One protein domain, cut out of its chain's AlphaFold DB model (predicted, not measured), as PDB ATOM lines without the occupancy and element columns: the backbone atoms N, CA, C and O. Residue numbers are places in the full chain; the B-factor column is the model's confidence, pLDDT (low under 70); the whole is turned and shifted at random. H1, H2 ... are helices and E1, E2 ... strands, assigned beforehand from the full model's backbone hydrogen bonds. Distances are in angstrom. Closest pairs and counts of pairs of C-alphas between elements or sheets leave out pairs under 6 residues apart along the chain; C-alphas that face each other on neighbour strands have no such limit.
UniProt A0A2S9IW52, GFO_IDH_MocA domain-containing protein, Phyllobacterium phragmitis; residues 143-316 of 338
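What this domain is: This is residues 143 to 316 of the 338 residues of the protein "GFO_IDH_MocA domain-containing protein" of Phyllobacterium phragmitis (UniProt A0A2S9IW52). Two strongly twisted antiparallel sheets lie face to face as a sandwich, one of five strands, E2 E9 E8 E5 E4, the other of four, E3 E6 E7 E11, and H2 packs on the four-strand sheet's face turned away from its partner. Toward one end of the long axis, away from the sandwich, E1 and E10 pair side by side, and E11 runs from that end into the four-strand sheet. The printed part has 174 residues with two named helices and eleven named strands, in the order E1 to E9, H1, E10, E11, H2, and its class is mixed. It is compact, with a radius of gyration of the C-alphas of 17.1 A and spans of 53 by 36 by 28 A.

Where its parts are: Start in the five-strand sheet: E2 is residues 158 to 160, E9 259 to 265, E8 246 to 252, E5 208 to 214 and E4 175 to 181. In the four-strand sheet find E3 at residues 170 to 172, E6 at 221 to 228, 22.8 A long, E7 at 233 to 240, 23.6 A, and E11 at 289 to 299, 32.5 A. E1 is residues 150 to 152, beginning at C-alpha 150 (244.870, 210.856, 184.696), and E10 is 282 to 284. H1 is residues 271 to 277; H2, residues 302 to 315, runs 20.2 A to C-alpha 315 at (248.025, 236.571, 208.340).

How they stand to each other: In the larger sheet, look at the hairpin of E8 and E9, where N 248 and O 263 are 2.9 A apart. E2 and E9 have N 160 and O 260 at 2.8 A, E8 and E5 N 210 and O 249 at 2.9 A, and the hairpin of E4 and E5 N 211 and O 180 at 2.8 A. The two sheets' facing parts are 10.1 A centre to centre, their planes 25 degrees apart; the closest C-alphas of E7 and E9, Thr 239 and Pro 264, are 7.2 A apart. In the smaller sheet, E3 and E6 have N 170 and O 227 at 2.8 A, the hairpin of E6 and E7 N 224 and O 237 at 2.8 A, and E7 and E11 N 236 and O 297 at 2.8 A. H2 is on this sheet, two layers, a helix over one face, at a height of 8.6 A; its closest C-alphas to E6 are Ile 312 and Pro 223, 6.2 A. E1 and E10 are antiparallel, with N 152 and O 282 at 2.8 A. H1 is on neither sheet. In H1 and H2 every O i to N i+4 pair is within hydrogen-bond range.

The domain as a whole: The C-alphas farthest apart, of Phe 147 and Arg 230, are 53.4 A apart. The printed part has no cut. Its one long link, E4 to E5, has 26 residues, 182 to 207. The mean pLDDT of the printed part is 94.4, and residues 184 to 186 are under 70.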
ATOM      1  N   VAL A 143     247.000 208.582 194.765       89.94
ATOM      2  CA  VAL A 143     248.002 207.971 193.879       89.94
ATOM      3  C   VAL A 143     247.315 207.506 192.604       89.94
ATOM      4  O   VAL A 143     246.328 206.769 192.681       89.94
ATOM      5  N   ASN A 144     247.857 207.852 191.435       92.94
ATOM      6  CA  ASN A 144     247.397 207.232 190.198       92.94
ATOM      7  C   ASN A 144     247.983 205.819 190.078       92.94
ATOM      8  O   ASN A 144     249.155 205.622 189.766       92.94
ATOM      9  N   ARG A 145     247.150 204.812 190.343       85.19
ATOM     10  CA  ARG A 145     247.507 203.392 190.172       85.19
ATOM     11  C   ARG A 145     247.221 202.865 188.765       85.19
ATOM     12  O   ARG A 145     247.601 201.738 188.459       85.19
ATOM     13  N   GLY A 146     246.558 203.654 187.921       83.94
ATOM     14  CA  GLY A 146     246.354 203.340 186.515       83.94
ATOM     15  C   GLY A 146     247.639 203.497 185.703       83.94
ATOM     16  O   GLY A 146     248.645 204.008 186.184       83.94
ATOM     17  N   PHE A 147     247.593 203.054 184.450       91.44
ATOM     18  CA  PHE A 147     248.706 203.177 183.499       91.44
ATOM     19  C   PHE A 147     248.513 204.333 182.506       91.44
ATOM     20  O   PHE A 147     249.324 204.514 181.604       91.44
ATOM     21  N   TYR A 148     247.439 205.111 182.666       95.38
ATOM     22  CA  TYR A 148     247.154 206.294 181.862       95.38
ATOM     23  C   TYR A 148     247.357 207.557 182.690       95.38
ATOM     24  O   TYR A 148     246.933 207.615 183.850       95.38
ATOM     25  N   ARG A 149     247.925 208.590 182.059       95.50
ATOM     26  CA  ARG A 149     247.929 209.960 182.577       95.50
ATOM     27  C   ARG A 149     246.500 210.379 182.911       95.50
ATOM     28  O   ARG A 149     245.654 210.452 182.019       95.50
ATOM     29  N   THR A 150     246.232 210.643 184.186       95.75
ATOM     30  CA  THR A 150     244.870 210.856 184.696       95.75
ATOM     31  C   THR A 150     244.743 212.250 185.307       95.75
ATOM     32  O   THR A 150     245.579 212.618 186.135       95.75
ATOM     33  N   PRO A 151     243.731 213.046 184.914       95.12
ATOM     34  CA  PRO A 151     243.490 214.343 185.529       95.12
ATOM     35  C   PRO A 151     243.012 214.180 186.973       95.12
ATOM     36  O   PRO A 151     242.232 213.281 187.283       95.12
ATOM     37  N   HIS A 152     243.456 215.079 187.844       95.25
ATOM     38  CA  HIS A 152     243.131 215.087 189.262       95.25
ATOM     39  C   HIS A 152     242.629 216.468 189.674       95.25
ATOM     40  O   HIS A 152     243.296 217.480 189.484       95.25
ATOM     41  N   MET A 153     241.438 216.512 190.251       95.81
ATOM     42  CA  MET A 153     240.889 217.698 190.894       95.81
ATOM     43  C   MET A 153     240.294 217.248 192.217       95.81
ATOM     44  O   MET A 153     239.641 216.210 192.294       95.81
ATOM     45  N   TYR A 154     240.534 218.031 193.255       96.00
ATOM     46  CA  TYR A 154     240.108 217.724 194.606       96.00
ATOM     47  C   TYR A 154     239.603 218.962 195.337       96.00
ATOM     48  O   TYR A 154     240.248 220.014 195.304       96.00
ATOM     49  N   CYS A 155     238.451 218.805 195.980       96.31
ATOM     50  CA  CYS A 155     237.821 219.776 196.858       96.31
ATOM     51  C   CYS A 155     237.354 219.034 198.109       96.31
ATOM     52  O   CYS A 155     236.723 217.976 198.007       96.31
ATOM     53  N   TYR A 156     237.667 219.587 199.274       95.44
ATOM     54  CA  TYR A 156     237.116 219.119 200.535       95.44
ATOM     55  C   TYR A 156     235.805 219.854 200.806       95.44
ATOM     56  O   TYR A 156     235.806 221.018 201.178       95.44
ATOM     57  N   HIS A 157     234.677 219.167 200.637       95.12
ATOM     58  CA  HIS A 157     233.351 219.757 200.829       95.12
ATOM     59  C   HIS A 157     232.936 219.691 202.309       95.12
ATOM     60  O   HIS A 157     232.170 218.815 202.723       95.12
ATOM     61  N   ILE A 158     233.510 220.565 203.139       95.38
ATOM     62  CA  ILE A 158     233.313 220.546 204.595       95.38
ATOM     63  C   ILE A 158     232.131 221.442 204.953       95.38
ATOM     64  O   ILE A 158     232.247 222.661 204.939       95.38
ATOM     65  N   ASN A 159     231.002 220.831 205.303       96.00
ATOM     66  CA  ASN A 159     229.757 221.546 205.573       96.00
ATOM     67  C   ASN A 159     229.502 221.661 207.076       96.00
ATOM     68  O   ASN A 159     229.397 220.652 207.777       96.00
ATOM     69  N   VAL A 160     229.364 222.890 207.561       95.44
ATOM     70  CA  VAL A 160     229.118 223.222 208.963       95.44
ATOM     71  C   VAL A 160     227.675 223.690 209.124       95.44
ATOM     72  O   VAL A 160     227.222 224.602 208.437       95.44
ATOM     73  N   GLY A 161     226.944 223.052 210.036       93.69
ATOM     74  CA  GLY A 161     225.566 223.403 210.381       93.69
ATOM     75  C   GLY A 161     225.432 223.929 211.810       93.69
ATOM     76  O   GLY A 161     226.412 224.264 212.482       93.69
ATOM     77  N   TYR A 162     224.194 223.978 212.296       90.00
ATOM     78  CA  TYR A 162     223.894 224.297 213.694       90.00
ATOM     79  C   TYR A 162     224.583 223.292 214.650       90.00
ATOM     80  O   TYR A 162     224.605 222.098 214.345       90.00
ATOM     81  N   PRO A 163     225.136 223.711 215.810       91.69
ATOM     82  CA  PRO A 163     225.017 225.032 216.442       91.69
ATOM     83  C   PRO A 163     226.080 226.063 216.045       91.69
ATOM     84  O   PRO A 163     225.983 227.208 216.482       91.69
ATOM     85  N   VAL A 164     227.096 225.695 215.261       95.19
ATOM     86  CA  VAL A 164     228.158 226.641 214.871       95.19
ATOM     87  C   VAL A 164     227.625 227.636 213.839       95.19
ATOM     88  O   VAL A 164     227.847 228.834 213.966       95.19
ATOM     89  N   LEU A 165     226.849 227.159 212.865       97.94
ATOM     90  CA  LEU A 165     226.061 228.025 211.999       97.94
ATOM     91  C   LEU A 165     224.775 228.456 212.717       97.94
ATOM     92  O   LEU A 165     223.957 227.619 213.110       97.94
ATOM     93  N   ALA A 166     224.597 229.761 212.873       94.25
ATOM     94  CA  ALA A 166     223.397 230.388 213.407       94.25
ATOM     95  C   ALA A 166     223.322 231.847 212.936       94.25
ATOM     96  O   ALA A 166     224.293 232.375 212.395       94.25
ATOM     97  N   ASP A 167     222.193 232.501 213.206       97.38
ATOM     98  CA  ASP A 167     222.063 233.951 213.051       97.38
ATOM     99  C   ASP A 167     223.173 234.686 213.817       97.38
ATOM    100  O   ASP A 167     223.371 234.457 215.017       97.38
ATOM    101  N   GLY A 168     223.914 235.529 213.101       97.31
ATOM    102  CA  GLY A 168     225.051 236.284 213.616       97.31
ATOM    103  C   GLY A 168     226.370 235.510 213.684       97.31
ATOM    104  O   GLY A 168     227.361 236.082 214.135       97.31
ATOM    105  N   ALA A 169     226.425 234.245 213.245       98.50
ATOM    106  CA  ALA A 169     227.698 233.529 213.139       98.50
ATOM    107  C   ALA A 169     228.629 234.233 212.137       98.50
ATOM    108  O   ALA A 169     228.169 234.801 211.145       98.50
ATOM    109  N   ARG A 170     229.941 234.206 212.386       98.31
ATOM    110  CA  ARG A 170     230.941 234.951 211.607       98.31
ATOM    111  C   ARG A 170     231.890 234.020 210.867       98.31
ATOM    112  O   ARG A 170     232.438 233.094 211.465       98.31
ATOM    113  N   TYR A 171     232.129 234.315 209.595       98.62
ATOM    114  CA  TYR A 171     233.174 233.695 208.787       98.62
ATOM    115  C   TYR A 171     234.489 234.462 208.949       98.62
ATOM    116  O   TYR A 171     234.569 235.667 208.681       98.62
ATOM    117  N   LEU A 172     235.525 233.758 209.393       98.69
ATOM    118  CA  LEU A 172     236.862 234.280 209.645       98.69
ATOM    119  C   LEU A 172     237.851 233.619 208.697       98.69
ATOM    120  O   LEU A 172     238.024 232.401 208.727       98.69
ATOM    121  N   ALA A 173     238.536 234.416 207.886       98.50
ATOM    122  CA  ALA A 173     239.549 233.903 206.972       98.50
ATOM    123  C   ALA A 173     240.599 234.968 206.621       98.50
ATOM    124  O   ALA A 173     240.289 236.161 206.620       98.50
ATOM    125  N   PRO A 174     241.837 234.568 206.277       98.56
ATOM    126  CA  PRO A 174     242.890 235.482 205.856       98.56
ATOM    127  C   PRO A 174     242.716 235.859 204.375       98.56
ATOM    128  O   PRO A 174     243.560 235.551 203.536       98.56
ATOM    129  N   ILE A 175     241.595 236.500 204.035       98.44
ATOM    130  CA  ILE A 175     241.237 236.846 202.651       98.44
ATOM    131  C   ILE A 175     242.077 238.033 202.177       98.44
ATOM    132  O   ILE A 175     241.976 239.126 202.732       98.44
ATOM    133  N   SER A 176     242.863 237.827 201.122       96.38
ATOM    134  CA  SER A 176     243.570 238.900 200.410       96.38
ATOM    135  C   SER A 176     242.774 239.477 199.240       96.38
ATOM    136  O   SER A 176     242.988 240.634 198.884       96.38
ATOM    137  N   ASP A 177     241.864 238.697 198.652       97.25
ATOM    138  CA  ASP A 177     240.988 239.142 197.565       97.25
ATOM    139  C   ASP A 177     239.708 238.294 197.512       97.25
ATOM    140  O   ASP A 177     239.750 237.084 197.746       97.25
ATOM    141  N   VAL A 178     238.575 238.913 197.176       96.56
ATOM    142  CA  VAL A 178     237.347 238.186 196.829       96.56
ATOM    143  C   VAL A 178     237.322 238.070 195.316       96.56
ATOM    144  O   VAL A 178     237.055 239.028 194.597       96.56
ATOM    145  N   VAL A 179     237.646 236.880 194.824       96.31
ATOM    146  CA  VAL A 179     237.933 236.657 193.404       96.31
ATOM    147  C   VAL A 179     236.646 236.546 192.603       96.31
ATOM    148  O   VAL A 179     236.535 237.089 191.503       96.31
ATOM    149  N   TRP A 180     235.667 235.823 193.140       95.81
ATOM    150  CA  TRP A 180     234.452 235.474 192.416       95.81
ATOM    151  C   TRP A 180     233.274 235.274 193.369       95.81
ATOM    152  O   TRP A 180     233.458 234.843 194.504       95.81
ATOM    153  N   ALA A 181     232.061 235.543 192.886       93.62
ATOM    154  CA  ALA A 181     230.817 235.219 193.575       93.62
ATOM    155  C   ALA A 181     229.797 234.640 192.583       93.62
ATOM    156  O   ALA A 181     229.686 235.114 191.447       93.62
ATOM    157  N   ALA A 182     229.027 233.642 193.011       85.75
ATOM    158  CA  ALA A 182     227.921 233.102 192.236       85.75
ATOM    159  C   ALA A 182     226.897 234.205 191.972       85.75
ATOM    160  O   ALA A 182     226.670 235.080 192.805       85.75
ATOM    161  N   HIS A 183     226.289 234.175 190.785       71.12
ATOM    162  CA  HIS A 183     225.381 235.233 190.336       71.12
ATOM    163  C   HIS A 183     226.047 236.633 190.308       71.12
ATOM    164  O   HIS A 183     225.405 237.637 190.624       71.12
ATOM    165  N   ALA A 184     227.334 236.711 189.932       58.91
ATOM    166  CA  ALA A 184     228.095 237.961 189.801       58.91
ATOM    167  C   ALA A 184     227.375 239.054 188.970       58.91
ATOM    168  O   ALA A 184     226.549 238.767 188.101       58.91
ATOM    169  N   GLY A 185     227.701 240.325 189.249       64.62
ATOM    170  CA  GLY A 185     226.981 241.518 188.771       64.62
ATOM    171  C   GLY A 185     226.082 242.097 189.870       64.62
ATOM    172  O   GLY A 185     226.446 242.051 191.038       64.62
ATOM    173  N   ASP A 186     224.880 242.577 189.546       61.88
ATOM    174  CA  ASP A 186     223.937 243.089 190.564       61.88
ATOM    175  C   ASP A 186     223.233 241.978 191.371       61.88
ATOM    176  O   ASP A 186     222.422 242.257 192.254       61.88
ATOM    177  N   SER A 187     223.476 240.698 191.054       76.81
ATOM    178  CA  SER A 187     222.644 239.600 191.565       76.81
ATOM    179  C   SER A 187     223.153 238.947 192.850       76.81
ATOM    180  O   SER A 187     222.325 238.462 193.616       76.81
ATOM    181  N   TYR A 188     224.453 239.007 193.157       79.38
ATOM    182  CA  TYR A 188     225.014 238.414 194.384       79.38
ATOM    183  C   TYR A 188     224.608 239.162 195.670       79.38
ATOM    184  O   TYR A 188     224.794 238.653 196.770       79.38
ATOM    185  N   LYS A 189     224.007 240.355 195.538       87.12
ATOM    186  CA  LYS A 189     223.404 241.128 196.638       87.12
ATOM    187  C   LYS A 189     221.909 240.838 196.839       87.12
ATOM    188  O   LYS A 189     221.336 241.252 197.839       87.12
ATOM    189  N   LYS A 190     221.247 240.139 195.902       86.75
ATOM    190  CA  LYS A 190     219.774 239.983 195.888       86.75
ATOM    191  C   LYS A 190     219.218 239.189 197.061       86.75
ATOM    192  O   LYS A 190     218.048 239.353 197.388       86.75
ATOM    193  N   GLN A 191     220.034 238.316 197.640       89.25
ATOM    194  CA  GLN A 191     219.637 237.466 198.760       89.25
ATOM    195  C   GLN A 191     219.923 238.112 200.117       89.25
ATOM    196  O   GLN A 191     219.783 237.448 201.139       89.25
ATOM    197  N   ASP A 192     220.366 239.378 200.118       89.06
ATOM    198  CA  ASP A 192     220.680 240.153 201.322       89.06
ATOM    199  C   ASP A 192     221.576 239.371 202.295       89.06
ATOM    200  O   ASP A 192     221.396 239.363 203.506       89.06
ATOM    201  N   THR A 193     222.550 238.651 201.726       91.25
ATOM    202  CA  THR A 193     223.469 237.780 202.463       91.25
ATOM    203  C   THR A 193     224.887 238.005 201.956       91.25
ATOM    204  O   THR A 193     225.204 237.690 200.810       91.25
ATOM    205  N   GLY A 194     225.712 238.632 202.792       93.94
ATOM    206  CA  GLY A 194     227.137 238.808 202.534       93.94
ATOM    207  C   GLY A 194     227.946 237.567 202.907       93.94
ATOM    208  O   GLY A 194     227.415 236.584 203.419       93.94
ATOM    209  N   TYR A 195     229.254 237.622 202.685       95.25
ATOM    210  CA  TYR A 195     230.155 236.496 202.970       95.25
ATOM    211  C   TYR A 195     230.576 236.410 204.459       95.25
ATOM    212  O   TYR A 195     231.075 235.403 204.945       95.25
ATOM    213  N   ARG A 196     230.414 237.495 205.231       96.31
ATOM    214  CA  ARG A 196     231.033 237.620 206.570       96.31
ATOM    215  C   ARG A 196     230.164 237.148 207.719       96.31
ATOM    216  O   ARG A 196     230.695 236.603 208.684       96.31
ATOM    217  N   THR A 197     228.864 237.409 207.643       96.75
ATOM    218  CA  THR A 197     227.925 237.222 208.754       96.75
ATOM    219  C   THR A 197     226.736 236.410 208.278       96.75
ATOM    220  O   THR A 197     226.127 236.734 207.260       96.75
ATOM    221  N   MET A 198     226.428 235.341 209.003       97.50
ATOM    222  CA  MET A 198     225.451 234.348 208.584       97.50
ATOM    223  C   MET A 198     224.045 234.727 209.071       97.50
ATOM    224  O   MET A 198     223.881 235.040 210.253       97.50
ATOM    225  N   PRO A 199     223.022 234.683 208.201       96.94
ATOM    226  CA  PRO A 199     221.639 234.961 208.576       96.94
ATOM    227  C   PRO A 199     220.993 233.738 209.253       96.94
ATOM    228  O   PRO A 199     221.526 232.627 209.152       96.94
ATOM    229  N   PRO A 200     219.805 233.870 209.877       96.25
ATOM    230  CA  PRO A 200     218.977 232.707 210.205       96.25
ATOM    231  C   PRO A 200     218.524 231.985 208.918       96.25
ATOM    232  O   PRO A 200     218.658 232.540 207.826       96.25
ATOM    233  N   PRO A 201     217.930 230.779 209.007       95.44
ATOM    234  CA  PRO A 201     217.322 230.136 207.844       95.44
ATOM    235  C   PRO A 201     216.307 231.053 207.139       95.44
ATOM    236  O   PRO A 201     215.427 231.633 207.777       95.44
ATOM    237  N   GLN A 202     216.400 231.145 205.816       94.12
ATOM    238  CA  GLN A 202     215.617 232.044 204.973       94.12
ATOM    239  C   GLN A 202     214.678 231.275 204.038       94.12
ATOM    240  O   GLN A 202     215.002 230.222 203.495       94.12
ATOM    241  N   MET A 203     213.488 231.818 203.796       94.25
ATOM    242  CA  MET A 203     212.561 231.247 202.819       94.25
ATOM    243  C   MET A 203     212.955 231.646 201.394       94.25
ATOM    244  O   MET A 203     212.991 232.833 201.081       94.25
ATOM    245  N   ARG A 204     213.087 230.655 200.505       91.25
ATOM    246  CA  ARG A 204     213.430 230.807 199.077       91.25
ATOM    247  C   ARG A 204     214.864 231.294 198.839       91.25
ATOM    248  O   ARG A 204     215.122 231.904 197.806       91.25
ATOM    249  N   PHE A 205     215.782 230.995 199.755       92.62
ATOM    250  CA  PHE A 205     217.208 231.188 199.515       92.62
ATOM    251  C   PHE A 205     217.683 230.197 198.452       92.62
ATOM    252  O   PHE A 205     217.290 229.031 198.444       92.62
ATOM    253  N   HIS A 206     218.471 230.683 197.511       91.75
ATOM    254  CA  HIS A 206     219.159 229.901 196.495       91.75
ATOM    255  C   HIS A 206     220.622 229.847 196.903       91.75
ATOM    256  O   HIS A 206     221.156 230.825 197.417       91.75
ATOM    257  N   GLU A 207     221.271 228.709 196.712       90.94
ATOM    258  CA  GLU A 207     222.670 228.588 197.104       90.94
ATOM    259  C   GLU A 207     223.546 229.686 196.480       90.94
ATOM    260  O   GLU A 207     223.309 230.146 195.361       90.94
ATOM    261  N   GLN A 208     224.565 230.107 197.220       92.19
ATOM    262  CA  GLN A 208     225.510 231.128 196.789       92.19
ATOM    263  C   GLN A 208     226.921 230.672 197.127       92.19
ATOM    264  O   GLN A 208     227.149 230.067 198.163       92.19
ATOM    265  N   VAL A 209     227.877 230.933 196.244       95.25
ATOM    266  CA  VAL A 209     229.275 230.547 196.448       95.25
ATOM    267  C   VAL A 209     230.148 231.775 196.304       95.25
ATOM    268  O   VAL A 209     229.972 232.544 195.361       95.25
ATOM    269  N   TRP A 210     231.121 231.920 197.190       97.31
ATOM    270  CA  TRP A 210     232.214 232.872 197.054       97.31
ATOM    271  C   TRP A 210     233.514 232.105 196.835       97.31
ATOM    272  O   TRP A 210     233.738 231.080 197.475       97.31
ATOM    273  N   GLN A 211     234.376 232.585 195.940       97.94
ATOM    274  CA  GLN A 211     235.767 232.148 195.878       97.94
ATOM    275  C   GLN A 211     236.648 233.266 196.419       97.94
ATOM    276  O   GLN A 211     236.651 234.382 195.889       97.94
ATOM    277  N   HIS A 212     237.463 232.917 197.404       98.06
ATOM    278  CA  HIS A 212     238.394 233.827 198.051       98.06
ATOM    279  C   HIS A 212     239.837 233.449 197.707       98.06
ATOM    280  O   HIS A 212     240.202 232.269 197.696       98.06
ATOM    281  N   GLU A 213     240.674 234.452 197.459       98.00
ATOM    282  CA  GLU A 213     242.124 234.294 197.461       98.00
ATOM    283  C   GLU A 213     242.624 234.469 198.893       98.00
ATOM    284  O   GLU A 213     242.537 235.556 199.472       98.00
ATOM    285  N   MET A 214     243.149 233.384 199.455       98.12
ATOM    286  CA  MET A 214     243.636 233.353 200.831       98.12
ATOM    287  C   MET A 214     245.139 233.614 200.906       98.12
ATOM    288  O   MET A 214     245.913 232.978 200.181       98.12
ATOM    289  N   ALA A 215     245.547 234.469 201.841       98.25
ATOM    290  CA  ALA A 215     246.919 234.542 202.319       98.25
ATOM    291  C   ALA A 215     247.235 233.342 203.229       98.25
ATOM    292  O   ALA A 215     246.344 232.732 203.821       98.25
ATOM    293  N   ALA A 216     248.517 233.007 203.338       98.19
ATOM    294  CA  ALA A 216     249.008 231.922 204.177       98.19
ATOM    295  C   ALA A 216     250.033 232.449 205.179       98.19
ATOM    296  O   ALA A 216     250.705 233.453 204.924       98.19
ATOM    297  N   ASP A 217     250.165 231.767 206.311       97.25
ATOM    298  CA  ASP A 217     251.199 232.087 207.286       97.25
ATOM    299  C   ASP A 217     252.607 231.687 206.788       97.25
ATOM    300  O   ASP A 217     252.802 231.161 205.689       97.25
ATOM    301  N   ARG A 218     253.628 231.901 207.626       95.00
ATOM    302  CA  ARG A 218     255.025 231.550 207.306       95.00
ATOM    303  C   ARG A 218     255.273 230.051 207.077       95.00
ATOM    304  O   ARG A 218     256.298 229.702 206.498       95.00
ATOM    305  N   ASN A 219     254.389 229.182 207.566       91.38
ATOM    306  CA  ASN A 219     254.458 227.732 207.390       91.38
ATOM    307  C   ASN A 219     253.657 227.264 206.159       91.38
ATOM    308  O   ASN A 219     253.699 226.079 205.818       91.38
ATOM    309  N   GLY A 220     252.959 228.183 205.482       96.31
ATOM    310  CA  GLY A 220     252.068 227.897 204.363       96.31
ATOM    311  C   GLY A 220     250.662 227.469 204.790       96.31
ATOM    312  O   GLY A 220     249.916 226.973 203.945       96.31
ATOM    313  N   GLU A 221     250.299 227.640 206.063       98.00
ATOM    314  CA  GLU A 221     248.988 227.277 206.600       98.00
ATOM    315  C   GLU A 221     247.940 228.363 206.326       98.00
ATOM    316  O   GLU A 221     248.217 229.564 206.384       98.00
ATOM    317  N   VAL A 222     246.715 227.920 206.052       98.75
ATOM    318  CA  VAL A 222     245.537 228.749 205.782       98.75
ATOM    319  C   VAL A 222     244.430 228.345 206.761       98.75
ATOM    320  O   VAL A 222     243.689 227.397 206.488       98.75
ATOM    321  N   PRO A 223     244.333 229.005 207.927       98.56
ATOM    322  CA  PRO A 223     243.239 228.792 208.865       98.56
ATOM    323  C   PRO A 223     241.974 229.535 208.416       98.56
ATOM    324  O   PRO A 223     242.019 230.729 208.135       98.56
ATOM    325  N   VAL A 224     240.837 228.846 208.394       98.81
ATOM    326  CA  VAL A 224     239.503 229.406 208.134       98.81
ATOM    327  C   VAL A 224     238.559 228.914 209.219       98.81
ATOM    328  O   VAL A 224     238.574 227.729 209.545       98.81
ATOM    329  N   ALA A 225     237.729 229.789 209.777       98.75
ATOM    330  CA  ALA A 225     236.804 229.419 210.840       98.75
ATOM    331  C   ALA A 225     235.394 229.971 210.625       98.75
ATOM    332  O   ALA A 225     235.212 231.083 210.137       98.75
ATOM    333  N   LEU A 226     234.401 229.201 211.068       98.88
ATOM    334  CA  LEU A 226     233.053 229.688 211.349       98.88
ATOM    335  C   LEU A 226     232.878 229.738 212.866       98.88
ATOM    336  O   LEU A 226     233.131 228.740 213.545       98.88
ATOM    337  N   VAL A 227     232.457 230.881 213.401       98.75
ATOM    338  CA  VAL A 227     232.323 231.082 214.850       98.75
ATOM    339  C   VAL A 227     230.942 231.601 215.227       98.75
ATOM    340  O   VAL A 227     230.344 232.392 214.505       98.75
ATOM    341  N   ASN A 228     230.446 231.160 216.377       97.94
ATOM    342  CA  ASN A 228     229.203 231.593 216.991       97.94
ATOM    343  C   ASN A 228     229.507 232.148 218.383       97.94
ATOM    344  O   ASN A 228     229.553 231.402 219.365       97.94
ATOM    345  N   ASP A 229     229.693 233.465 218.462       96.88
ATOM    346  CA  ASP A 229     230.055 234.151 219.708       96.88
ATOM    347  C   ASP A 229     228.953 234.054 220.769       96.88
ATOM    348  O   ASP A 229     229.229 234.041 221.961       96.88
ATOM    349  N   ARG A 230     227.684 233.927 220.356       94.62
ATOM    350  CA  ARG A 230     226.560 233.790 221.296       94.62
ATOM    351  C   ARG A 230     226.639 232.493 222.099       94.62
ATOM    352  O   ARG A 230     226.167 232.453 223.232       94.62
ATOM    353  N   LEU A 231     227.164 231.430 221.493       87.88
ATOM    354  CA  LEU A 231     227.313 230.121 222.131       87.88
ATOM    355  C   LEU A 231     228.754 229.832 222.571       87.88
ATOM    356  O   LEU A 231     228.988 228.774 223.149       87.88
ATOM    357  N   GLY A 232     229.700 230.731 222.286       91.56
ATOM    358  CA  GLY A 232     231.121 230.528 222.558       91.56
ATOM    359  C   GLY A 232     231.706 229.310 221.842       91.56
ATOM    360  O   GLY A 232     232.581 228.648 222.387       91.56
ATOM    361  N   ILE A 233     231.212 228.971 220.644       92.94
ATOM    362  CA  ILE A 233     231.694 227.816 219.872       92.94
ATOM    363  C   ILE A 233     232.117 228.203 218.458       92.94
ATOM    364  O   ILE A 233     231.444 228.978 217.784       92.94
ATOM    365  N   GLY A 234     233.195 227.601 217.966       97.62
ATOM    366  CA  GLY A 234     233.602 227.688 216.570       97.62
ATOM    367  C   GLY A 234     234.074 226.365 215.983       97.62
ATOM    368  O   GLY A 234     234.306 225.381 216.688       97.62
ATOM    369  N   PHE A 235     234.237 226.363 214.667       98.38
ATOM    370  CA  PHE A 235     234.846 225.289 213.898       98.38
ATOM    371  C   PHE A 235     235.904 225.887 212.974       98.38
ATOM    372  O   PHE A 235     235.590 226.767 212.177       98.38
ATOM    373  N   GLU A 236     237.143 225.424 213.098       98.62
ATOM    374  CA  GLU A 236     238.296 225.880 212.321       98.62
ATOM    375  C   GLU A 236     238.791 224.745 211.418       98.62
ATOM    376  O   GLU A 236     238.953 223.606 211.858       98.62
ATOM    377  N   VAL A 237     239.067 225.074 210.161       98.56
ATOM    378  CA  VAL A 237     239.744 224.224 209.183       98.56
ATOM    379  C   VAL A 237     241.074 224.877 208.846       98.56
ATOM    380  O   VAL A 237     241.117 226.041 208.459       98.56
ATOM    381  N   VAL A 238     242.164 224.128 208.976       98.50
ATOM    382  CA  VAL A 238     243.500 224.567 208.565       98.50
ATOM    383  C   VAL A 238     243.991 223.652 207.458       98.50
ATOM    384  O   VAL A 238     244.102 222.440 207.652       98.50
ATOM    385  N   THR A 239     244.295 224.233 206.304       98.44
ATOM    386  CA  THR A 239     244.917 223.542 205.168       98.44
ATOM    387  C   THR A 239     246.235 224.197 204.795       98.44
ATOM    388  O   THR A 239     246.616 225.221 205.363       98.44
ATOM    389  N   ARG A 240     246.954 223.617 203.833       97.50
ATOM    390  CA  ARG A 240     248.143 224.244 203.259       97.50
ATOM    391  C   ARG A 240     247.854 224.882 201.907       97.50
ATOM    392  O   ARG A 240     247.261 224.249 201.032       97.50
ATOM    393  N   LYS A 241     248.351 226.102 201.702       97.44
ATOM    394  CA  LYS A 241     248.161 226.879 200.464       97.44
ATOM    395  C   LYS A 241     248.762 226.208 199.227       97.44
ATOM    396  O   LYS A 241     248.230 226.351 198.132       97.44
ATOM    397  N   ASP A 242     249.864 225.480 199.388       95.50
ATOM    398  CA  ASP A 242     250.526 224.742 198.304       95.50
ATOM    399  C   ASP A 242     249.765 223.473 197.874       95.50
ATOM    400  O   ASP A 242     249.961 222.985 196.762       95.50
ATOM    401  N   GLN A 243     248.880 222.958 198.731       96.81
ATOM    402  CA  GLN A 243     248.049 221.778 198.470       96.81
ATOM    403  C   GLN A 243     246.624 222.157 198.047       96.81
ATOM    404  O   GLN A 243     246.063 221.525 197.152       96.81
ATOM    405  N   PHE A 244     246.064 223.205 198.653       97.81
ATOM    406  CA  PHE A 244     244.753 223.777 198.349       97.81
ATOM    407  C   PHE A 244     244.886 225.286 198.087       97.81
ATOM    408  O   PHE A 244     244.678 226.100 198.990       97.81
ATOM    409  N   PRO A 245     245.273 225.690 196.867       97.06
ATOM    410  CA  PRO A 245     245.460 227.096 196.529       97.06
ATOM    411  C   PRO A 245     244.159 227.911 196.506       97.06
ATOM    412  O   PRO A 245     244.224 229.130 196.664       97.06
ATOM    413  N   CYS A 246     242.997 227.271 196.353       97.88
ATOM    414  CA  CYS A 246     241.695 227.930 196.309       97.88
ATOM    415  C   CYS A 246     240.874 227.633 197.567       97.88
ATOM    416  O   CYS A 246     240.981 226.551 198.142       97.88
ATOM    417  N   MET A 247     240.006 228.568 197.952       98.44
ATOM    418  CA  MET A 247     239.025 228.375 199.017       98.44
ATOM    419  C   MET A 247     237.662 228.862 198.543       98.44
ATOM    420  O   MET A 247     237.553 229.991 198.048       98.44
ATOM    421  N   TYR A 248     236.642 228.023 198.703       98.44
ATOM    422  CA  TYR A 248     235.259 228.427 198.507       98.44
ATOM    423  C   TYR A 248     234.524 228.543 199.834       98.44
ATOM    424  O   TYR A 248     234.801 227.837 200.805       98.44
ATOM    425  N   GLU A 249     233.571 229.455 199.838       98.25
ATOM    426  CA  GLU A 249     232.563 229.589 200.867       98.25
ATOM    427  C   GLU A 249     231.211 229.326 200.208       98.25
ATOM    428  O   GLU A 249     230.714 230.158 199.443       98.25
ATOM    429  N   TRP A 250     230.645 228.148 200.455       97.94
ATOM    430  CA  TRP A 250     229.324 227.776 199.950       97.94
ATOM    431  C   TRP A 250     228.262 228.095 200.990       97.94
ATOM    432  O   TRP A 250     228.336 227.665 202.133       97.94
ATOM    433  N   GLN A 251     227.248 228.840 200.595       97.50
ATOM    434  CA  GLN A 251     226.162 229.291 201.440       97.50
ATOM    435  C   GLN A 251     224.889 228.573 201.011       97.50
ATOM    436  O   GLN A 251     224.434 228.724 199.875       97.50
ATOM    437  N   ASN A 252     224.289 227.818 201.929       96.62
ATOM    438  CA  ASN A 252     222.979 227.214 201.741       96.62
ATOM    439  C   ASN A 252     222.115 227.485 202.972       96.62
ATOM    440  O   ASN A 252     222.128 226.723 203.939       96.62
ATOM    441  N   PHE A 253     221.394 228.608 202.947       96.25
ATOM    442  CA  PHE A 253     220.599 229.085 204.081       96.25
ATOM    443  C   PHE A 253     219.092 228.915 203.898       96.25
ATOM    444  O   PHE A 253     218.307 229.561 204.587       96.25
ATOM    445  N   GLN A 254     218.662 228.050 202.987       94.12
ATOM    446  CA  GLN A 254     217.249 227.787 202.744       94.12
ATOM    447  C   GLN A 254     216.571 227.167 203.979       94.12
ATOM    448  O   GLN A 254     217.071 226.249 204.617       94.12
ATOM    449  N   ALA A 255     215.365 227.605 204.328       88.75
ATOM    450  CA  ALA A 255     214.581 226.940 205.364       88.75
ATOM    451  C   ALA A 255     214.386 225.450 205.008       88.75
ATOM    452  O   ALA A 255     213.863 225.121 203.939       88.75
ATOM    453  N   GLY A 256     214.832 224.562 205.904       86.56
ATOM    454  CA  GLY A 256     214.909 223.109 205.689       86.56
ATOM    455  C   GLY A 256     216.284 222.589 205.234       86.56
ATOM    456  O   GLY A 256     216.508 221.383 205.273       86.56
ATOM    457  N   GLN A 257     217.208 223.474 204.848       87.50
ATOM    458  CA  GLN A 257     218.578 223.187 204.407       87.50
ATOM    459  C   GLN A 257     219.513 224.309 204.892       87.50
ATOM    460  O   GLN A 257     219.566 225.374 204.295       87.50
ATOM    461  N   TYR A 258     220.228 224.094 205.997       93.25
ATOM    462  CA  TYR A 258     220.978 225.166 206.658       93.25
ATOM    463  C   TYR A 258     222.422 224.746 206.942       93.25
ATOM    464  O   TYR A 258     222.695 224.060 207.932       93.25
ATOM    465  N   ALA A 259     223.323 225.119 206.033       97.38
ATOM    466  CA  ALA A 259     224.739 224.773 206.073       97.38
ATOM    467  C   ALA A 259     225.621 225.851 205.417       97.38
ATOM    468  O   ALA A 259     225.188 226.567 204.513       97.38
ATOM    469  N   LEU A 260     226.874 225.914 205.866       98.56
ATOM    470  CA  LEU A 260     227.953 226.694 205.266       98.56
ATOM    471  C   LEU A 260     229.122 225.763 204.919       98.56
ATOM    472  O   LEU A 260     229.574 225.005 205.776       98.56
ATOM    473  N   GLY A 261     229.622 225.827 203.692       98.25
ATOM    474  CA  GLY A 261     230.806 225.113 203.231       98.25
ATOM    475  C   GLY A 261     232.092 225.895 203.497       98.25
ATOM    476  O   GLY A 261     232.201 227.057 203.109       98.25
ATOM    477  N   LEU A 262     233.077 225.246 204.122       98.62
ATOM    478  CA  LEU A 262     234.476 225.679 204.180       98.62
ATOM    479  C   LEU A 262     235.270 224.796 203.212       98.62
ATOM    480  O   LEU A 262     235.618 223.667 203.557       98.62
ATOM    481  N   GLU A 263     235.504 225.260 201.987       98.44
ATOM    482  CA  GLU A 263     235.845 224.362 200.879       98.44
ATOM    483  C   GLU A 263     237.231 224.627 200.279       98.44
ATOM    484  O   GLU A 263     237.360 225.298 199.248       98.44
ATOM    485  N   PRO A 264     238.304 224.098 200.895       98.31
ATOM    486  CA  PRO A 264     239.623 224.143 200.294       98.31
ATOM    487  C   PRO A 264     239.646 223.287 199.020       98.31
ATOM    488  O   PRO A 264     239.225 222.126 199.005       98.31
ATOM    489  N   SER A 265     240.161 223.869 197.941       98.06
ATOM    490  CA  SER A 265     240.122 223.314 196.592       98.06
ATOM    491  C   SER A 265     241.468 223.448 195.881       98.06
ATOM    492  O   SER A 265     242.229 224.400 196.054       98.06
ATOM    493  N   THR A 266     241.755 222.462 195.040       97.62
ATOM    494  CA  THR A 266     242.944 222.416 194.170       97.62
ATOM    495  C   THR A 266     242.805 223.247 192.897       97.62
ATOM    496  O   THR A 266     243.780 223.407 192.173       97.62
ATOM    497  N   ASN A 267     241.601 223.733 192.589       96.88
ATOM    498  CA  ASN A 267     241.277 224.408 191.333       96.88
ATOM    499  C   ASN A 267     240.385 225.621 191.598       96.88
ATOM    500  O   ASN A 267     239.813 225.730 192.677       96.88
ATOM    501  N   HIS A 268     240.256 226.525 190.630       97.50
ATOM    502  CA  HIS A 268     239.278 227.615 190.688       97.50
ATOM    503  C   HIS A 268     237.845 227.130 190.440       97.50
ATOM    504  O   HIS A 268     237.624 226.112 189.777       97.50
ATOM    505  N   VAL A 269     236.868 227.932 190.881       94.81
ATOM    506  CA  VAL A 269     235.423 227.659 190.748       94.81
ATOM    507  C   VAL A 269     234.958 227.553 189.289       94.81
ATOM    508  O   VAL A 269     233.921 226.973 188.995       94.81
ATOM    509  N   LEU A 270     235.774 228.049 188.352       94.12
ATOM    510  CA  LEU A 270     235.572 227.940 186.904       94.12
ATOM    511  C   LEU A 270     235.549 226.480 186.404       94.12
ATOM    512  O   LEU A 270     235.078 226.206 185.300       94.12
ATOM    513  N   GLY A 271     236.052 225.540 187.210       93.00
ATOM    514  CA  GLY A 271     235.922 224.109 186.971       93.00
ATOM    515  C   GLY A 271     236.895 223.539 185.936       93.00
ATOM    516  O   GLY A 271     237.882 224.158 185.536       93.00
ATOM    517  N   HIS A 272     236.618 222.302 185.520       93.81
ATOM    518  CA  HIS A 272     237.542 221.468 184.742       93.81
ATOM    519  C   HIS A 272     237.933 222.061 183.381       93.81
ATOM    520  O   HIS A 272     239.100 221.999 182.997       93.81
ATOM    521  N   GLY A 273     236.969 222.626 182.645       94.75
ATOM    522  CA  GLY A 273     237.215 223.203 181.318       94.75
ATOM    523  C   GLY A 273     238.217 224.354 181.381       94.75
ATOM    524  O   GLY A 273     239.259 224.299 180.733       94.75
ATOM    525  N   ALA A 274     237.959 225.327 182.258       94.06
ATOM    526  CA  ALA A 274     238.846 226.467 182.464       94.06
ATOM    527  C   ALA A 274     240.224 226.046 182.996       94.06
ATOM    528  O   ALA A 274     241.239 226.548 182.517       94.06
ATOM    529  N   ALA A 275     240.285 225.090 183.934       94.69
ATOM    530  CA  ALA A 275     241.559 224.553 184.419       94.69
ATOM    531  C   ALA A 275     242.390 223.935 183.281       94.69
ATOM    532  O   ALA A 275     243.607 224.105 183.227       94.69
ATOM    533  N   ARG A 276     241.745 223.247 182.331       93.50
ATOM    534  CA  ARG A 276     242.417 222.683 181.153       93.50
ATOM    535  C   ARG A 276     242.905 223.765 180.192       93.50
ATOM    536  O   ARG A 276     244.047 223.693 179.747       93.50
ATOM    537  N   GLU A 277     242.064 224.747 179.882       95.38
ATOM    538  CA  GLU A 277     242.389 225.862 178.978       95.38
ATOM    539  C   GLU A 277     243.534 226.727 179.512       95.38
ATOM    540  O   GLU A 277     244.383 227.180 178.746       95.38
ATOM    541  N   ARG A 278     243.599 226.898 180.835       94.19
ATOM    542  CA  ARG A 278     244.652 227.655 181.523       94.19
ATOM    543  C   ARG A 278     245.925 226.851 181.790       94.19
ATOM    544  O   ARG A 278     246.892 227.411 182.294       94.19
ATOM    545  N   GLY A 279     245.943 225.555 181.469       94.19
ATOM    546  CA  GLY A 279     247.090 224.681 181.739       94.19
ATOM    547  C   GLY A 279     247.313 224.385 183.229       94.19
ATOM    548  O   GLY A 279     248.418 224.026 183.623       94.19
ATOM    549  N   GLU A 280     246.275 224.527 184.052       94.69
ATOM    550  CA  GLU A 280     246.309 224.380 185.515       94.69
ATOM    551  C   GLU A 280     245.794 223.015 185.992       94.69
ATOM    552  O   GLU A 280     245.917 222.674 187.167       94.69
ATOM    553  N   LEU A 281     245.222 222.211 185.089       93.94
ATOM    554  CA  LEU A 281     244.719 220.882 185.412       93.94
ATOM    555  C   LEU A 281     245.865 219.972 185.878       93.94
ATOM    556  O   LEU A 281     246.747 219.607 185.095       93.94
ATOM    557  N   ILE A 282     245.819 219.566 187.147       94.56
ATOM    558  CA  ILE A 282     246.758 218.588 187.694       94.56
ATOM    559  C   ILE A 282     246.552 217.268 186.947       94.56
ATOM    560  O   ILE A 282     245.431 216.773 186.841       94.56
ATOM    561  N   CYS A 283     247.638 216.678 186.462       94.81
ATOM    562  CA  CYS A 283     247.647 215.328 185.912       94.81
ATOM    563  C   CYS A 283     248.654 214.489 186.686       94.81
ATOM    564  O   CYS A 283     249.719 214.993 187.032       94.81
ATOM    565  N   LEU A 284     248.304 213.231 186.934       96.00
ATOM    566  CA  LEU A 284     249.172 212.252 187.576       96.00
ATOM    567  C   LEU A 284     249.513 211.156 186.569       96.00
ATOM    568  O   LEU A 284     248.608 210.567 185.965       96.00
ATOM    569  N   GLU A 285     250.796 210.873 186.400       97.12
ATOM    570  CA  GLU A 285     251.304 209.677 185.726       97.12
ATOM    571  C   GLU A 285     251.230 208.448 186.647       97.12
ATOM    572  O   GLU A 285     250.881 208.545 187.825       97.12
ATOM    573  N   HIS A 286     251.535 207.261 186.116       94.19
ATOM    574  CA  HIS A 286     251.547 206.028 186.907       94.19
ATOM    575  C   HIS A 286     252.482 206.142 188.122       94.19
ATOM    576  O   HIS A 286     253.678 206.393 187.978       94.19
ATOM    577  N   GLY A 287     251.943 205.899 189.316       88.06
ATOM    578  CA  GLY A 287     252.684 205.937 190.575       88.06
ATOM    579  C   GLY A 287     252.898 207.338 191.151       88.06
ATOM    580  O   GLY A 287     253.298 207.436 192.311       88.06
ATOM    581  N   GLU A 288     252.595 208.406 190.405       95.31
ATOM    582  CA  GLU A 288     252.630 209.765 190.942       95.31
ATOM    583  C   GLU A 288     251.523 209.978 191.974       95.31
ATOM    584  O   GLU A 288     250.429 209.401 191.898       95.31
ATOM    585  N   GLU A 289     251.817 210.831 192.955       92.69
ATOM    586  CA  GLU A 289     250.932 211.083 194.080       92.69
ATOM    587  C   GLU A 289     250.802 212.567 194.430       92.69
ATOM    588  O   GLU A 289     251.704 213.377 194.210       92.69
ATOM    589  N   ARG A 290     249.664 212.912 195.034       95.06
ATOM    590  CA  ARG A 290     249.428 214.186 195.720       95.06
ATOM    591  C   ARG A 290     249.089 213.927 197.177       95.06
ATOM    592  O   ARG A 290     248.486 212.905 197.509       95.06
ATOM    593  N   ARG A 291     249.488 214.861 198.036       92.25
ATOM    594  CA  ARG A 291     249.271 214.807 199.482       92.25
ATOM    595  C   ARG A 291     248.469 216.011 199.934       92.25
ATOM    596  O   ARG A 291     248.675 217.103 199.404       92.25
ATOM    597  N   TYR A 292     247.583 215.774 200.891       94.19
ATOM    598  CA  TYR A 292     246.682 216.780 201.430       94.19
ATOM    599  C   TYR A 292     246.653 216.661 202.948       94.19
ATOM    600  O   TYR A 292     246.259 215.632 203.492       94.19
ATOM    601  N   ASP A 293     247.096 217.713 203.619       90.38
ATOM    602  CA  ASP A 293     247.121 217.839 205.064       90.38
ATOM    603  C   ASP A 293     246.014 218.813 205.468       90.38
ATOM    604  O   ASP A 293     245.986 219.968 205.036       90.38
ATOM    605  N   THR A 294     245.066 218.330 206.267       94.56
ATOM    606  CA  THR A 294     243.928 219.122 206.742       94.56
ATOM    607  C   THR A 294     243.738 218.897 208.226       94.56
ATOM    608  O   THR A 294     243.698 217.764 208.699       94.56
ATOM    609  N   THR A 295     243.591 219.979 208.972       94.81
ATOM    610  CA  THR A 295     243.238 219.946 210.387       94.81
ATOM    611  C   THR A 295     241.840 220.515 210.559       94.81
ATOM    612  O   THR A 295     241.554 221.588 210.042       94.81
ATOM    613  N   MET A 296     240.981 219.819 211.295       95.00
ATOM    614  CA  MET A 296     239.651 220.285 211.684       95.00
ATOM    615  C   MET A 296     239.598 220.384 213.203       95.00
ATOM    616  O   MET A 296     239.914 219.413 213.889       95.00
ATOM    617  N   ARG A 297     239.210 221.537 213.741       93.12
ATOM    618  CA  ARG A 297     239.263 221.818 215.177       93.12
ATOM    619  C   ARG A 297     237.970 222.457 215.668       93.12
ATOM    620  O   ARG A 297     237.457 223.382 215.049       93.12
ATOM    621  N   ILE A 298     237.481 222.002 216.818       92.69
ATOM    622  CA  ILE A 298     236.440 222.706 217.575       92.69
ATOM    623  C   ILE A 298     237.104 223.812 218.395       92.69
ATOM    624  O   ILE A 298     238.057 223.547 219.126       92.69
ATOM    625  N   LEU A 299     236.591 225.034 218.316       95.12
ATOM    626  CA  LEU A 299     236.935 226.132 219.220       95.12
ATOM    627  C   LEU A 299     235.893 226.114 220.351       95.12
ATOM    628  O   LEU A 299     234.742 226.445 220.080       95.12
ATOM    629  N   PRO A 300     236.232 225.635 221.562       88.38
ATOM    630  CA  PRO A 300     235.226 225.275 222.564       88.38
ATOM    631  C   PRO A 300     234.752 226.440 223.445       88.38
ATOM    632  O   PRO A 300     233.851 226.240 224.255       88.38
ATOM    633  N   ASP A 301     235.396 227.602 223.351       89.12
ATOM    634  CA  ASP A 301     235.110 228.773 224.175       89.12
ATOM    635  C   ASP A 301     235.554 230.082 223.491       89.12
ATOM    636  O   ASP A 301     236.253 230.088 222.468       89.12
ATOM    637  N   ASP A 302     235.174 231.211 224.096       95.12
ATOM    638  CA  ASP A 302     235.501 232.564 223.630       95.12
ATOM    639  C   ASP A 302     237.013 232.819 223.542       95.12
ATOM    640  O   ASP A 302     237.478 233.572 222.680       95.12
ATOM    641  N   ALA A 303     237.803 232.191 224.418       95.88
ATOM    642  CA  ALA A 303     239.254 232.344 224.414       95.88
ATOM    643  C   ALA A 303     239.867 231.662 223.183       95.88
ATOM    644  O   ALA A 303     240.726 232.245 222.514       95.88
ATOM    645  N   ALA A 304     239.394 230.462 222.837       95.31
ATOM    646  CA  ALA A 304     239.796 229.746 221.633       95.31
ATOM    647  C   ALA A 304     239.357 230.474 220.353       95.31
ATOM    648  O   ALA A 304     240.151 230.558 219.410       95.31
ATOM    649  N   ILE A 305     238.145 231.044 220.334       98.44
ATOM    650  CA  ILE A 305     237.658 231.901 219.238       98.44
ATOM    651  C   ILE A 305     238.571 233.117 219.074       98.44
ATOM    652  O   ILE A 305     239.113 233.336 217.991       98.44
ATOM    653  N   THR A 306     238.821 233.856 220.155       98.56
ATOM    654  CA  THR A 306     239.673 235.056 220.142       98.56
ATOM    655  C   THR A 306     241.091 234.734 219.668       98.56
ATOM    656  O   THR A 306     241.679 235.483 218.883       98.56
ATOM    657  N   ALA A 307     241.650 233.604 220.110       97.94
ATOM    658  CA  ALA A 307     242.972 233.154 219.689       97.94
ATOM    659  C   ALA A 307     243.011 232.786 218.195       97.94
ATOM    660  O   ALA A 307     243.953 233.176 217.506       97.94
ATOM    661  N   SER A 308     242.004 232.063 217.688       98.12
ATOM    662  CA  SER A 308     241.885 231.732 216.260       98.12
ATOM    663  C   SER A 308     241.736 232.991 215.406       98.12
ATOM    664  O   SER A 308     242.518 233.200 214.478       98.12
ATOM    665  N   GLU A 309     240.832 233.893 215.787       98.50
ATOM    666  CA  GLU A 309     240.618 235.163 215.099       98.50
ATOM    667  C   GLU A 309     241.897 236.009 215.054       98.50
ATOM    668  O   GLU A 309     242.261 236.534 214.002       98.50
ATOM    669  N   SER A 310     242.624 236.090 216.171       98.38
ATOM    670  CA  SER A 310     243.897 236.814 216.239       98.38
ATOM    671  C   SER A 310     244.946 236.221 215.294       98.38
ATOM    672  O   SER A 310     245.636 236.973 214.604       98.38
ATOM    673  N   ARG A 311     245.053 234.884 215.217       98.00
ATOM    674  CA  ARG A 311     245.962 234.205 214.275       98.00
ATOM    675  C   ARG A 311     245.584 234.489 212.825       98.00
ATOM    676  O   ARG A 311     246.453 234.859 212.043       98.00
ATOM    677  N   ILE A 312     244.304 234.350 212.480       98.56
ATOM    678  CA  ILE A 312     243.787 234.586 211.126       98.56
ATOM    679  C   ILE A 312     244.075 236.028 210.689       98.56
ATOM    680  O   ILE A 312     244.670 236.253 209.635       98.56
ATOM    681  N   ARG A 313     243.731 237.009 211.531       97.75
ATOM    682  CA  ARG A 313     243.930 238.436 211.233       97.75
ATOM    683  C   ARG A 313     245.400 238.836 211.133       97.75
ATOM    684  O   ARG A 313     245.714 239.768 210.400       97.75
ATOM    685  N   ALA A 314     246.288 238.150 211.853       98.06
ATOM    686  CA  ALA A 314     247.728 238.373 211.750       98.06
ATOM    687  C   ALA A 314     248.307 237.926 210.395       98.06
ATOM    688  O   ALA A 314     249.347 238.445 209.992       98.06
ATOM    689  N   ILE A 315     247.648 236.993 209.696       98.56
ATOM    690  CA  ILE A 315     248.025 236.571 208.340       98.56
ATOM    691  C   ILE A 315     247.525 237.599 207.320       98.56
ATOM    692  O   ILE A 315     248.314 238.127 206.539       98.56
ATOM    693  N   ALA A 316     246.222 237.892 207.333       97.62
ATOM    694  CA  ALA A 316     245.614 238.942 206.521       97.62
ATOM    695  C   ALA A 316     244.274 239.392 207.115       97.62
ATOM    696  O   ALA A 316     243.526 238.603 207.693       97.62
TER     697      ALA A 316